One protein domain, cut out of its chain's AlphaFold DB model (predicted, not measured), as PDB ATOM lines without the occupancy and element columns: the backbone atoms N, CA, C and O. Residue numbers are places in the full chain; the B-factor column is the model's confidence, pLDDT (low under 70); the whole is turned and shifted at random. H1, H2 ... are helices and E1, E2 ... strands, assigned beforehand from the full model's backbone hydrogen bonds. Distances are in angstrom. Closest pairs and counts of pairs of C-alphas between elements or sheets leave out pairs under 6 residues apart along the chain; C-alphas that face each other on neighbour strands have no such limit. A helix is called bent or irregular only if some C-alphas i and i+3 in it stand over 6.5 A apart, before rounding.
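Overview. This is residues 5 to 64 of the 409 residues of an uncharacterized protein of Ancylobacter rudongensis (UniProt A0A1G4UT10). A strongly twisted sheet of four antiparallel strands, in order E3, E2, E1, E4, has the long helix H1 packed across one face, making two layers, a sheet and a helix. The short H2 follows edge strand E4 and meets the first part of H1. The 60 printed residues run E1, E2, E3, H1, E4, H2, of mixed class, helices and strands. The whole is compact and rounded, with a radius of gyration of the C-alphas of 10.7 A and spans of 27 by 25 by 21 A.

Along the chain. Find C-alpha 5 at (120.677, 87.466, 79.011); there E1, residues 5 to 13, begins, 20.6 A long and bending by 80 degrees at residue 8. E2 is residues 16 to 21, 16.3 A, and E3 residues 26 to 30, 13.2 A. H1, residues 34 to 48, starts at (130.831, 101.530, 81.621) and spans 22.7 A; it is irregular, with C-alphas 34 and 37 7.0 A apart. E4 is residues 54 to 57, and H2, residues 58 to 61, ends at (123.896, 99.214, 78.277).

Arrangement. E1, E2 and E3 form a meander, each strand the antiparallel neighbour of the one before. Look for N 11 and O 18 at 2.8 A between E1 and E2, a hairpin, and N 19 and O 27 at 2.8 A between E2 and E3, also a hairpin. Pairing is staggered: E1 pairs with E4 over residues 5 to 7, with N 7 and O 54 at 2.8 A, and with E2 over residues 7 to 13. H1 is on the sheet at a height of 7.3 A, over E1 and across the strands, at 73 degrees to E1 on the local plane; it is only just not over E2 and E3, with 2 C-alphas falling on each. The closest C-alphas of H1 and E1 are Leu 47 and Gly 9, 6.7 A. With residues 35 to 39 alone H1 touches H2, closest at the C-alphas of Glu 35 and Phe 61, 5.2 A. In H1, 8 of 11 O i to N i+4 pairs are within hydrogen-bond range; H2 is too short for such a pair.

Size, cuts and confidence. The two C-alphas farthest apart, Gly 50 and Gln 64, are 30.4 A apart. The printed part has no cut, and its links between named elements are tight. Confidence is under 70 at residues 31 to 34.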
ATOM      1  N   ILE A   5     120.320  88.393  77.937       89.69
ATOM      2  CA  ILE A   5     120.677  87.466  79.011       89.69
ATOM      3  C   ILE A   5     119.563  87.386  80.058       89.69
ATOM      4  O   ILE A   5     118.867  88.360  80.342       89.69
ATOM      5  N   HIS A   6     119.429  86.204  80.658       91.44
ATOM      6  CA  HIS A   6     118.482  85.923  81.733       91.44
ATOM      7  C   HIS A   6     119.251  85.779  83.042       91.44
ATOM      8  O   HIS A   6     119.939  84.781  83.254       91.44
ATOM      9  N   VAL A   7     119.178  86.791  83.897       91.44
ATOM     10  CA  VAL A   7     119.952  86.886  85.136       91.44
ATOM     11  C   VAL A   7     119.178  86.236  86.278       91.44
ATOM     12  O   VAL A   7     118.064  86.638  86.598       91.44
ATOM     13  N   ALA A   8     119.784  85.230  86.901       89.50
ATOM     14  CA  ALA A   8     119.247  84.510  88.050       89.50
ATOM     15  C   ALA A   8     119.814  84.999  89.393       89.50
ATOM     16  O   ALA A   8     119.224  84.765  90.442       89.50
ATOM     17  N   GLY A   9     120.951  85.695  89.371       87.75
ATOM     18  CA  GLY A   9     121.549  86.283  90.563       87.75
ATOM     19  C   GLY A   9     122.701  87.219  90.226       87.75
ATOM     20  O   GLY A   9     123.216  87.216  89.108       87.75
ATOM     21  N   ALA A  10     123.129  88.011  91.205       89.25
ATOM     22  CA  ALA A  10     124.270  88.907  91.071       89.25
ATOM     23  C   ALA A  10     125.128  88.880  92.339       89.25
ATOM     24  O   ALA A  10     124.610  88.880  93.455       89.25
ATOM     25  N   LEU A  11     126.448  88.889  92.166       86.12
ATOM     26  CA  LEU A  11     127.424  89.090  93.230       86.12
ATOM     27  C   LEU A  11     128.179  90.385  92.967       86.12
ATOM     28  O   LEU A  11     128.736  90.584  91.891       86.12
ATOM     29  N   VAL A  12     128.218  91.252  93.973       84.06
ATOM     30  CA  VAL A  12     128.930  92.529  93.918       84.06
ATOM     31  C   VAL A  12     130.188  92.431  94.771       84.06
ATOM     32  O   VAL A  12     130.129  92.036  95.935       84.06
ATOM     33  N   SER A  13     131.324  92.818  94.203       80.31
ATOM     34  CA  SER A  13     132.619  92.900  94.878       80.31
ATOM     35  C   SER A  13     133.251  94.271  94.648       80.31
ATOM     36  O   SER A  13     132.804  95.036  93.802       80.31
ATOM     37  N   THR A  14     134.345  94.569  95.350       72.88
ATOM     38  CA  THR A  14     135.124  95.799  95.115       72.88
ATOM     39  C   THR A  14     135.732  95.886  93.718       72.88
ATOM     40  O   THR A  14     136.109  96.976  93.300       72.88
ATOM     41  N   ASN A  15     135.862  94.751  93.026       73.94
ATOM     42  CA  ASN A  15     136.546  94.645  91.739       73.94
ATOM     43  C   ASN A  15     135.562  94.529  90.564       73.94
ATOM     44  O   ASN A  15     135.992  94.462  89.415       73.94
ATOM     45  N   GLY A  16     134.253  94.473  90.835       81.88
ATOM     46  CA  GLY A  16     133.242  94.299  89.798       81.88
ATOM     47  C   GLY A  16     132.025  93.492  90.230       81.88
ATOM     48  O   GLY A  16     131.842  93.175  91.409       81.88
ATOM     49  N   VAL A  17     131.200  93.160  89.239       87.19
ATOM     50  CA  VAL A  17     129.920  92.463  89.382       87.19
ATOM     51  C   VAL A  17     129.963  91.154  88.603       87.19
ATOM     52  O   VAL A  17     130.302  91.135  87.425       87.19
ATOM     53  N   THR A  18     129.563  90.062  89.242       88.81
ATOM     54  CA  THR A  18     129.347  88.773  88.583       88.81
ATOM     55  C   THR A  18     127.852  88.524  88.475       88.81
ATOM     56  O   THR A  18     127.168  88.456  89.494       88.81
ATOM     57  N   LEU A  19     127.342  88.367  87.256       91.06
ATOM     58  CA  LEU A  19     125.967  87.946  87.004       91.06
ATOM     59  C   LEU A  19     125.928  86.433  86.803       91.06
ATOM     60  O   LEU A  19     126.662  85.898  85.973       91.06
ATOM     61  N   PHE A  20     125.058  85.756  87.542       90.94
ATOM     62  CA  PHE A  20     124.730  84.348  87.343       90.94
ATOM     63  C   PHE A  20     123.516  84.263  86.430       90.94
ATOM     64  O   PHE A  20     122.508  84.924  86.684       90.94
ATOM     65  N   LYS A  21     123.611  83.478  85.360       92.31
ATOM     66  CA  LYS A  21     122.547  83.329  84.369       92.31
ATOM     67  C   LYS A  21     121.685  82.104  84.665       92.31
ATOM     68  O   LYS A  21     122.124  81.162  85.319       92.31
ATOM     69  N   ALA A  22     120.459  82.114  84.152       88.50
ATOM     70  CA  ALA A  22     119.509  81.011  84.297       88.50
ATOM     71  C   ALA A  22     119.982  79.705  83.626       88.50
ATOM     72  O   ALA A  22     119.552  78.627  84.020       88.50
ATOM     73  N   ASP A  23     120.893  79.794  82.653       87.69
ATOM     74  CA  ASP A  23     121.518  78.646  81.981       87.69
ATOM     75  C   ASP A  23     122.672  78.008  82.787       87.69
ATOM     76  O   ASP A  23     123.333  77.088  82.307       87.69
ATOM     77  N   GLY A  24     122.935  78.495  84.006       84.31
ATOM     78  CA  GLY A  24     124.016  78.019  84.871       84.31
ATOM     79  C   GLY A  24     125.389  78.623  84.565       84.31
ATOM     80  O   GLY A  24     126.351  78.340  85.282       84.31
ATOM     81  N   THR A  25     125.508  79.474  83.544       89.69
ATOM     82  CA  THR A  25     126.748  80.201  83.247       89.69
ATOM     83  C   THR A  25     126.851  81.496  84.056       89.69
ATOM     84  O   THR A  25     125.914  81.929  84.730       89.69
ATOM     85  N   SER A  26     128.018  82.142  84.015       88.62
ATOM     86  CA  SER A  26     128.224  83.445  84.651       88.62
ATOM     87  C   SER A  26     128.912  84.429  83.713       88.62
ATOM     88  O   SER A  26     129.561  84.052  82.737       88.62
ATOM     89  N   SER A  27     128.735  85.720  83.977       86.25
ATOM     90  CA  SER A  27     129.428  86.798  83.274       86.25
ATOM     91  C   SER A  27     129.988  87.781  84.288       86.25
ATOM     92  O   SER A  27     129.284  88.208  85.201       86.25
ATOM     93  N   VAL A  28     131.277  88.084  84.150       85.12
ATOM     94  CA  VAL A  28     132.021  88.947  85.068       85.12
ATOM     95  C   VAL A  28     132.228  90.296  84.397       85.12
ATOM     96  O   VAL A  28     132.781  90.368  83.304       85.12
ATOM     97  N   TYR A  29     131.809  91.351  85.080       84.00
ATOM     98  CA  TYR A  29     131.926  92.732  84.642       84.00
ATOM     99  C   TYR A  29     132.851  93.467  85.601       84.00
ATOM    100  O   TYR A  29     132.627  93.481  86.813       84.00
ATOM    101  N   SER A  30     133.913  94.061  85.062       76.94
ATOM    102  CA  SER A  30     134.864  94.845  85.849       76.94
ATOM    103  C   SER A  30     134.162  96.049  86.478       76.94
ATOM    104  O   SER A  30     133.284  96.648  85.855       76.94
ATOM    105  N   SER A  31     134.581  96.460  87.678       68.81
ATOM    106  CA  SER A  31     134.129  97.722  88.297       68.81
ATOM    107  C   SER A  31     134.359  98.940  87.404       68.81
ATOM    108  O   SER A  31     133.755  99.989  87.607       68.81
ATOM    109  N   ASP A  32     135.269  98.784  86.450       62.34
ATOM    110  CA  ASP A  32     135.768  99.829  85.582       62.34
ATOM    111  C   ASP A  32     135.057  99.896  84.230       62.34
ATOM    112  O   ASP A  32     135.351 100.808  83.464       62.34
ATOM    113  N   ALA A  33     134.189  98.928  83.924       69.25
ATOM    114  CA  ALA A  33     133.429  98.911  82.682       69.25
ATOM    115  C   ALA A  33     132.187  99.810  82.790       69.25
ATOM    116  O   ALA A  33     131.496  99.828  83.816       69.25
ATOM    117  N   TYR A  34     131.911 100.548  81.715       68.81
ATOM    118  CA  TYR A  34     130.831 101.530  81.621       68.81
ATOM    119  C   TYR A  34     129.453 100.942  81.962       68.81
ATOM    120  O   TYR A  34     128.653 101.537  82.692       68.81
ATOM    121  N   GLU A  35     129.168  99.751  81.443       74.06
ATOM    122  CA  GLU A  35     127.879  99.089  81.579       74.06
ATOM    123  C   GLU A  35     127.607  98.606  83.009       74.06
ATOM    124  O   GLU A  35     126.447  98.516  83.409       74.06
ATOM    125  N   THR A  36     128.643  98.340  83.811       78.38
ATOM    126  CA  THR A  36     128.535  97.580  85.067       78.38
ATOM    127  C   THR A  36     127.574  98.213  86.069       78.38
ATOM    128  O   THR A  36     126.723  97.521  86.629       78.38
ATOM    129  N   ALA A  37     127.665  99.529  86.287       72.25
ATOM    130  CA  ALA A  37     126.796 100.229  87.237       72.25
ATOM    131  C   ALA A  37     125.332 100.241  86.775       72.25
ATOM    132  O   ALA A  37     124.427 100.037  87.582       72.25
ATOM    133  N   ARG A  38     125.104 100.434  85.471       72.88
ATOM    134  CA  ARG A  38     123.762 100.525  84.874       72.88
ATOM    135  C   ARG A  38     123.086  99.161  84.795       72.88
ATOM    136  O   ARG A  38     121.900  99.043  85.090       72.88
ATOM    137  N   VAL A  39     123.852  98.137  84.426       81.69
ATOM    138  CA  VAL A  39     123.411  96.742  84.439       81.69
ATOM    139  C   VAL A  39     123.011  96.370  85.857       81.69
ATOM    140  O   VAL A  39     121.889  95.912  86.058       81.69
ATOM    141  N   LEU A  40     123.872  96.646  86.845       79.62
ATOM    142  CA  LEU A  40     123.580  96.365  88.247       79.62
ATOM    143  C   LEU A  40     122.314  97.085  88.729       79.62
ATOM    144  O   LEU A  40     121.460  96.436  89.318       79.62
ATOM    145  N   GLU A  41     122.154  98.379  88.449       75.69
ATOM    146  CA  GLU A  41     120.946  99.140  88.808       75.69
ATOM    147  C   GLU A  41     119.673  98.500  88.232       75.69
ATOM    148  O   GLU A  41     118.669  98.367  88.937       75.69
ATOM    149  N   LYS A  42     119.725  98.037  86.976       82.00
ATOM    150  CA  LYS A  42     118.586  97.394  86.315       82.00
ATOM    151  C   LYS A  42     118.264  96.015  86.887       82.00
ATOM    152  O   LYS A  42     117.085  95.687  86.989       82.00
ATOM    153  N   VAL A  43     119.268  95.207  87.242       86.94
ATOM    154  CA  VAL A  43     119.035  93.834  87.735       86.94
ATOM    155  C   VAL A  43     118.775  93.765  89.231       86.94
ATOM    156  O   VAL A  43     118.039  92.898  89.686       86.94
ATOM    157  N   MET A  44     119.353  94.672  90.014       82.31
ATOM    158  CA  MET A  44     119.397  94.545  91.468       82.31
ATOM    159  C   MET A  44     118.013  94.650  92.109       82.31
ATOM    160  O   MET A  44     117.696  93.851  92.987       82.31
ATOM    161  N   MET A  45     117.179  95.593  91.661       80.12
ATOM    162  CA  MET A  45     115.833  95.773  92.215       80.12
ATOM    163  C   MET A  45     114.892  94.605  91.864       80.12
ATOM    164  O   MET A  45     114.293  94.055  92.787       80.12
ATOM    165  N   PRO A  46     114.786  94.154  90.597       84.06
ATOM    166  CA  PRO A  46     114.021  92.952  90.260       84.06
ATOM    167  C   PRO A  46     114.492  91.697  91.011       84.06
ATOM    168  O   PRO A  46     113.671  90.982  91.584       84.06
ATOM    169  N   LEU A  47     115.811  91.470  91.103       84.06
ATOM    170  CA  LEU A  47     116.363  90.342  91.865       84.06
ATOM    171  C   LEU A  47     115.975  90.410  93.347       84.06
ATOM    172  O   LEU A  47     115.595  89.395  93.925       84.06
ATOM    173  N   ALA A  48     116.023  91.598  93.957       79.81
ATOM    174  CA  ALA A  48     115.613  91.796  95.347       79.81
ATOM    175  C   ALA A  48     114.107  91.558  95.570       79.81
ATOM    176  O   ALA A  48     113.709  91.193  96.672       79.81
ATOM    177  N   ARG A  49     113.275  91.721  94.534       77.19
ATOM    178  CA  ARG A  49     111.837  91.396  94.564       77.19
ATOM    179  C   ARG A  49     111.536  89.919  94.284       77.19
ATOM    180  O   ARG A  49     110.376  89.527  94.329       77.19
ATOM    181  N   GLY A  50     112.551  89.101  93.993       80.88
ATOM    182  CA  GLY A  50     112.367  87.701  93.607       80.88
ATOM    183  C   GLY A  50     111.878  87.512  92.166       80.88
ATOM    184  O   GLY A  50     111.454  86.415  91.809       80.88
ATOM    185  N   GLU A  51     111.952  88.548  91.325       84.25
ATOM    186  CA  GLU A  51     111.593  88.492  89.901       84.25
ATOM    187  C   GLU A  51     112.699  87.781  89.109       84.25
ATOM    188  O   GLU A  51     113.507  88.402  88.424       84.25
ATOM    189  N   ILE A  52     112.777  86.459  89.255       83.44
ATOM    190  CA  ILE A  52     113.835  85.625  88.682       83.44
ATOM    191  C   ILE A  52     113.247  84.718  87.581       83.44
ATOM    192  O   ILE A  52     112.268  84.022  87.849       83.44
ATOM    193  N   PRO A  53     113.850  84.651  86.373       85.69
ATOM    194  CA  PRO A  53     115.034  85.389  85.936       85.69
ATOM    195  C   PRO A  53     114.717  86.807  85.436       85.69
ATOM    196  O   PRO A  53     113.722  87.043  84.752       85.69
ATOM    197  N   VAL A  54     115.633  87.742  85.691       89.88
ATOM    198  CA  VAL A  54     115.573  89.098  85.138       89.88
ATOM    199  C   VAL A  54     116.097  89.067  83.711       89.88
ATOM    200  O   VAL A  54     117.276  88.800  83.478       89.88
ATOM    201  N   THR A  55     115.231  89.350  82.747       91.12
ATOM    202  CA  THR A  55     115.632  89.448  81.342       91.12
ATOM    203  C   THR A  55     116.147  90.851  81.053       91.12
ATOM    204  O   THR A  55     115.425  91.826  81.262       91.12
ATOM    205  N   ILE A  56     117.382  90.952  80.566       88.44
ATOM    206  CA  ILE A  56     117.977  92.217  80.123       88.44
ATOM    207  C   ILE A  56     118.633  92.049  78.756       88.44
ATOM    208  O   ILE A  56     119.221  91.006  78.468       88.44
ATOM    209  N   ASP A  57     118.561  93.086  77.926       87.38
ATOM    210  CA  ASP A  57     119.333  93.168  76.689       87.38
ATOM    211  C   ASP A  57     120.634  93.934  76.946       87.38
ATOM    212  O   ASP A  57     120.628  95.133  77.220       87.38
ATOM    213  N   MET A  58     121.771  93.240  76.853       81.31
ATOM    214  CA  MET A  58     123.086  93.843  77.075       81.31
ATOM    215  C   MET A  58     123.404  94.962  76.075       81.31
ATOM    216  O   MET A  58     124.198  95.848  76.393       81.31
ATOM    217  N   ALA A  59     122.770  94.969  74.897       77.75
ATOM    218  CA  ALA A  59     122.961  96.020  73.903       77.75
ATOM    219  C   ALA A  59     122.507  97.400  74.417       77.75
ATOM    220  O   ALA A  59     123.134  98.408  74.083       77.75
ATOM    221  N   GLU A  60     121.490  97.458  75.286       72.94
ATOM    222  CA  GLU A  60     120.953  98.705  75.860       72.94
ATOM    223  C   GLU A  60     121.949  99.430  76.779       72.94
ATOM    224  O   GLU A  60     121.873 100.649  76.972       72.94
ATOM    225  N   PHE A  61     122.893  98.685  77.353       72.62
ATOM    226  CA  PHE A  61     123.896  99.214  78.277       72.62
ATOM    227  C   PHE A  61     125.204  99.575  77.584       72.62
ATOM    228  O   PHE A  61     126.088 100.150  78.220       72.62
ATOM    229  N   SER A  62     125.318  99.277  76.288       74.19
ATOM    230  CA  SER A  62     126.485  99.652  75.503       74.19
ATOM    231  C   SER A  62     126.673 101.171  75.487       74.19
ATOM    232  O   SER A  62     125.715 101.957  75.497       74.19
ATOM    233  N   LEU A  63     127.935 101.593  75.412       70.12
ATOM    234  CA  LEU A  63     128.291 102.995  75.219       70.12
ATOM    235  C   LEU A  63     127.612 103.575  73.967       70.12
ATOM    236  O   LEU A  63     127.181 104.726  73.976       70.12
ATOM    237  N   GLN A  64     127.453 102.758  72.921       73.12
ATOM    238  CA  GLN A  64     126.743 103.121  71.698       73.12
ATOM    239  C   GLN A  64     125.276 103.468  71.964       73.12
ATOM    240  O   GLN A  64     124.857 104.571  71.628       73.12
TER     241      GLN A  64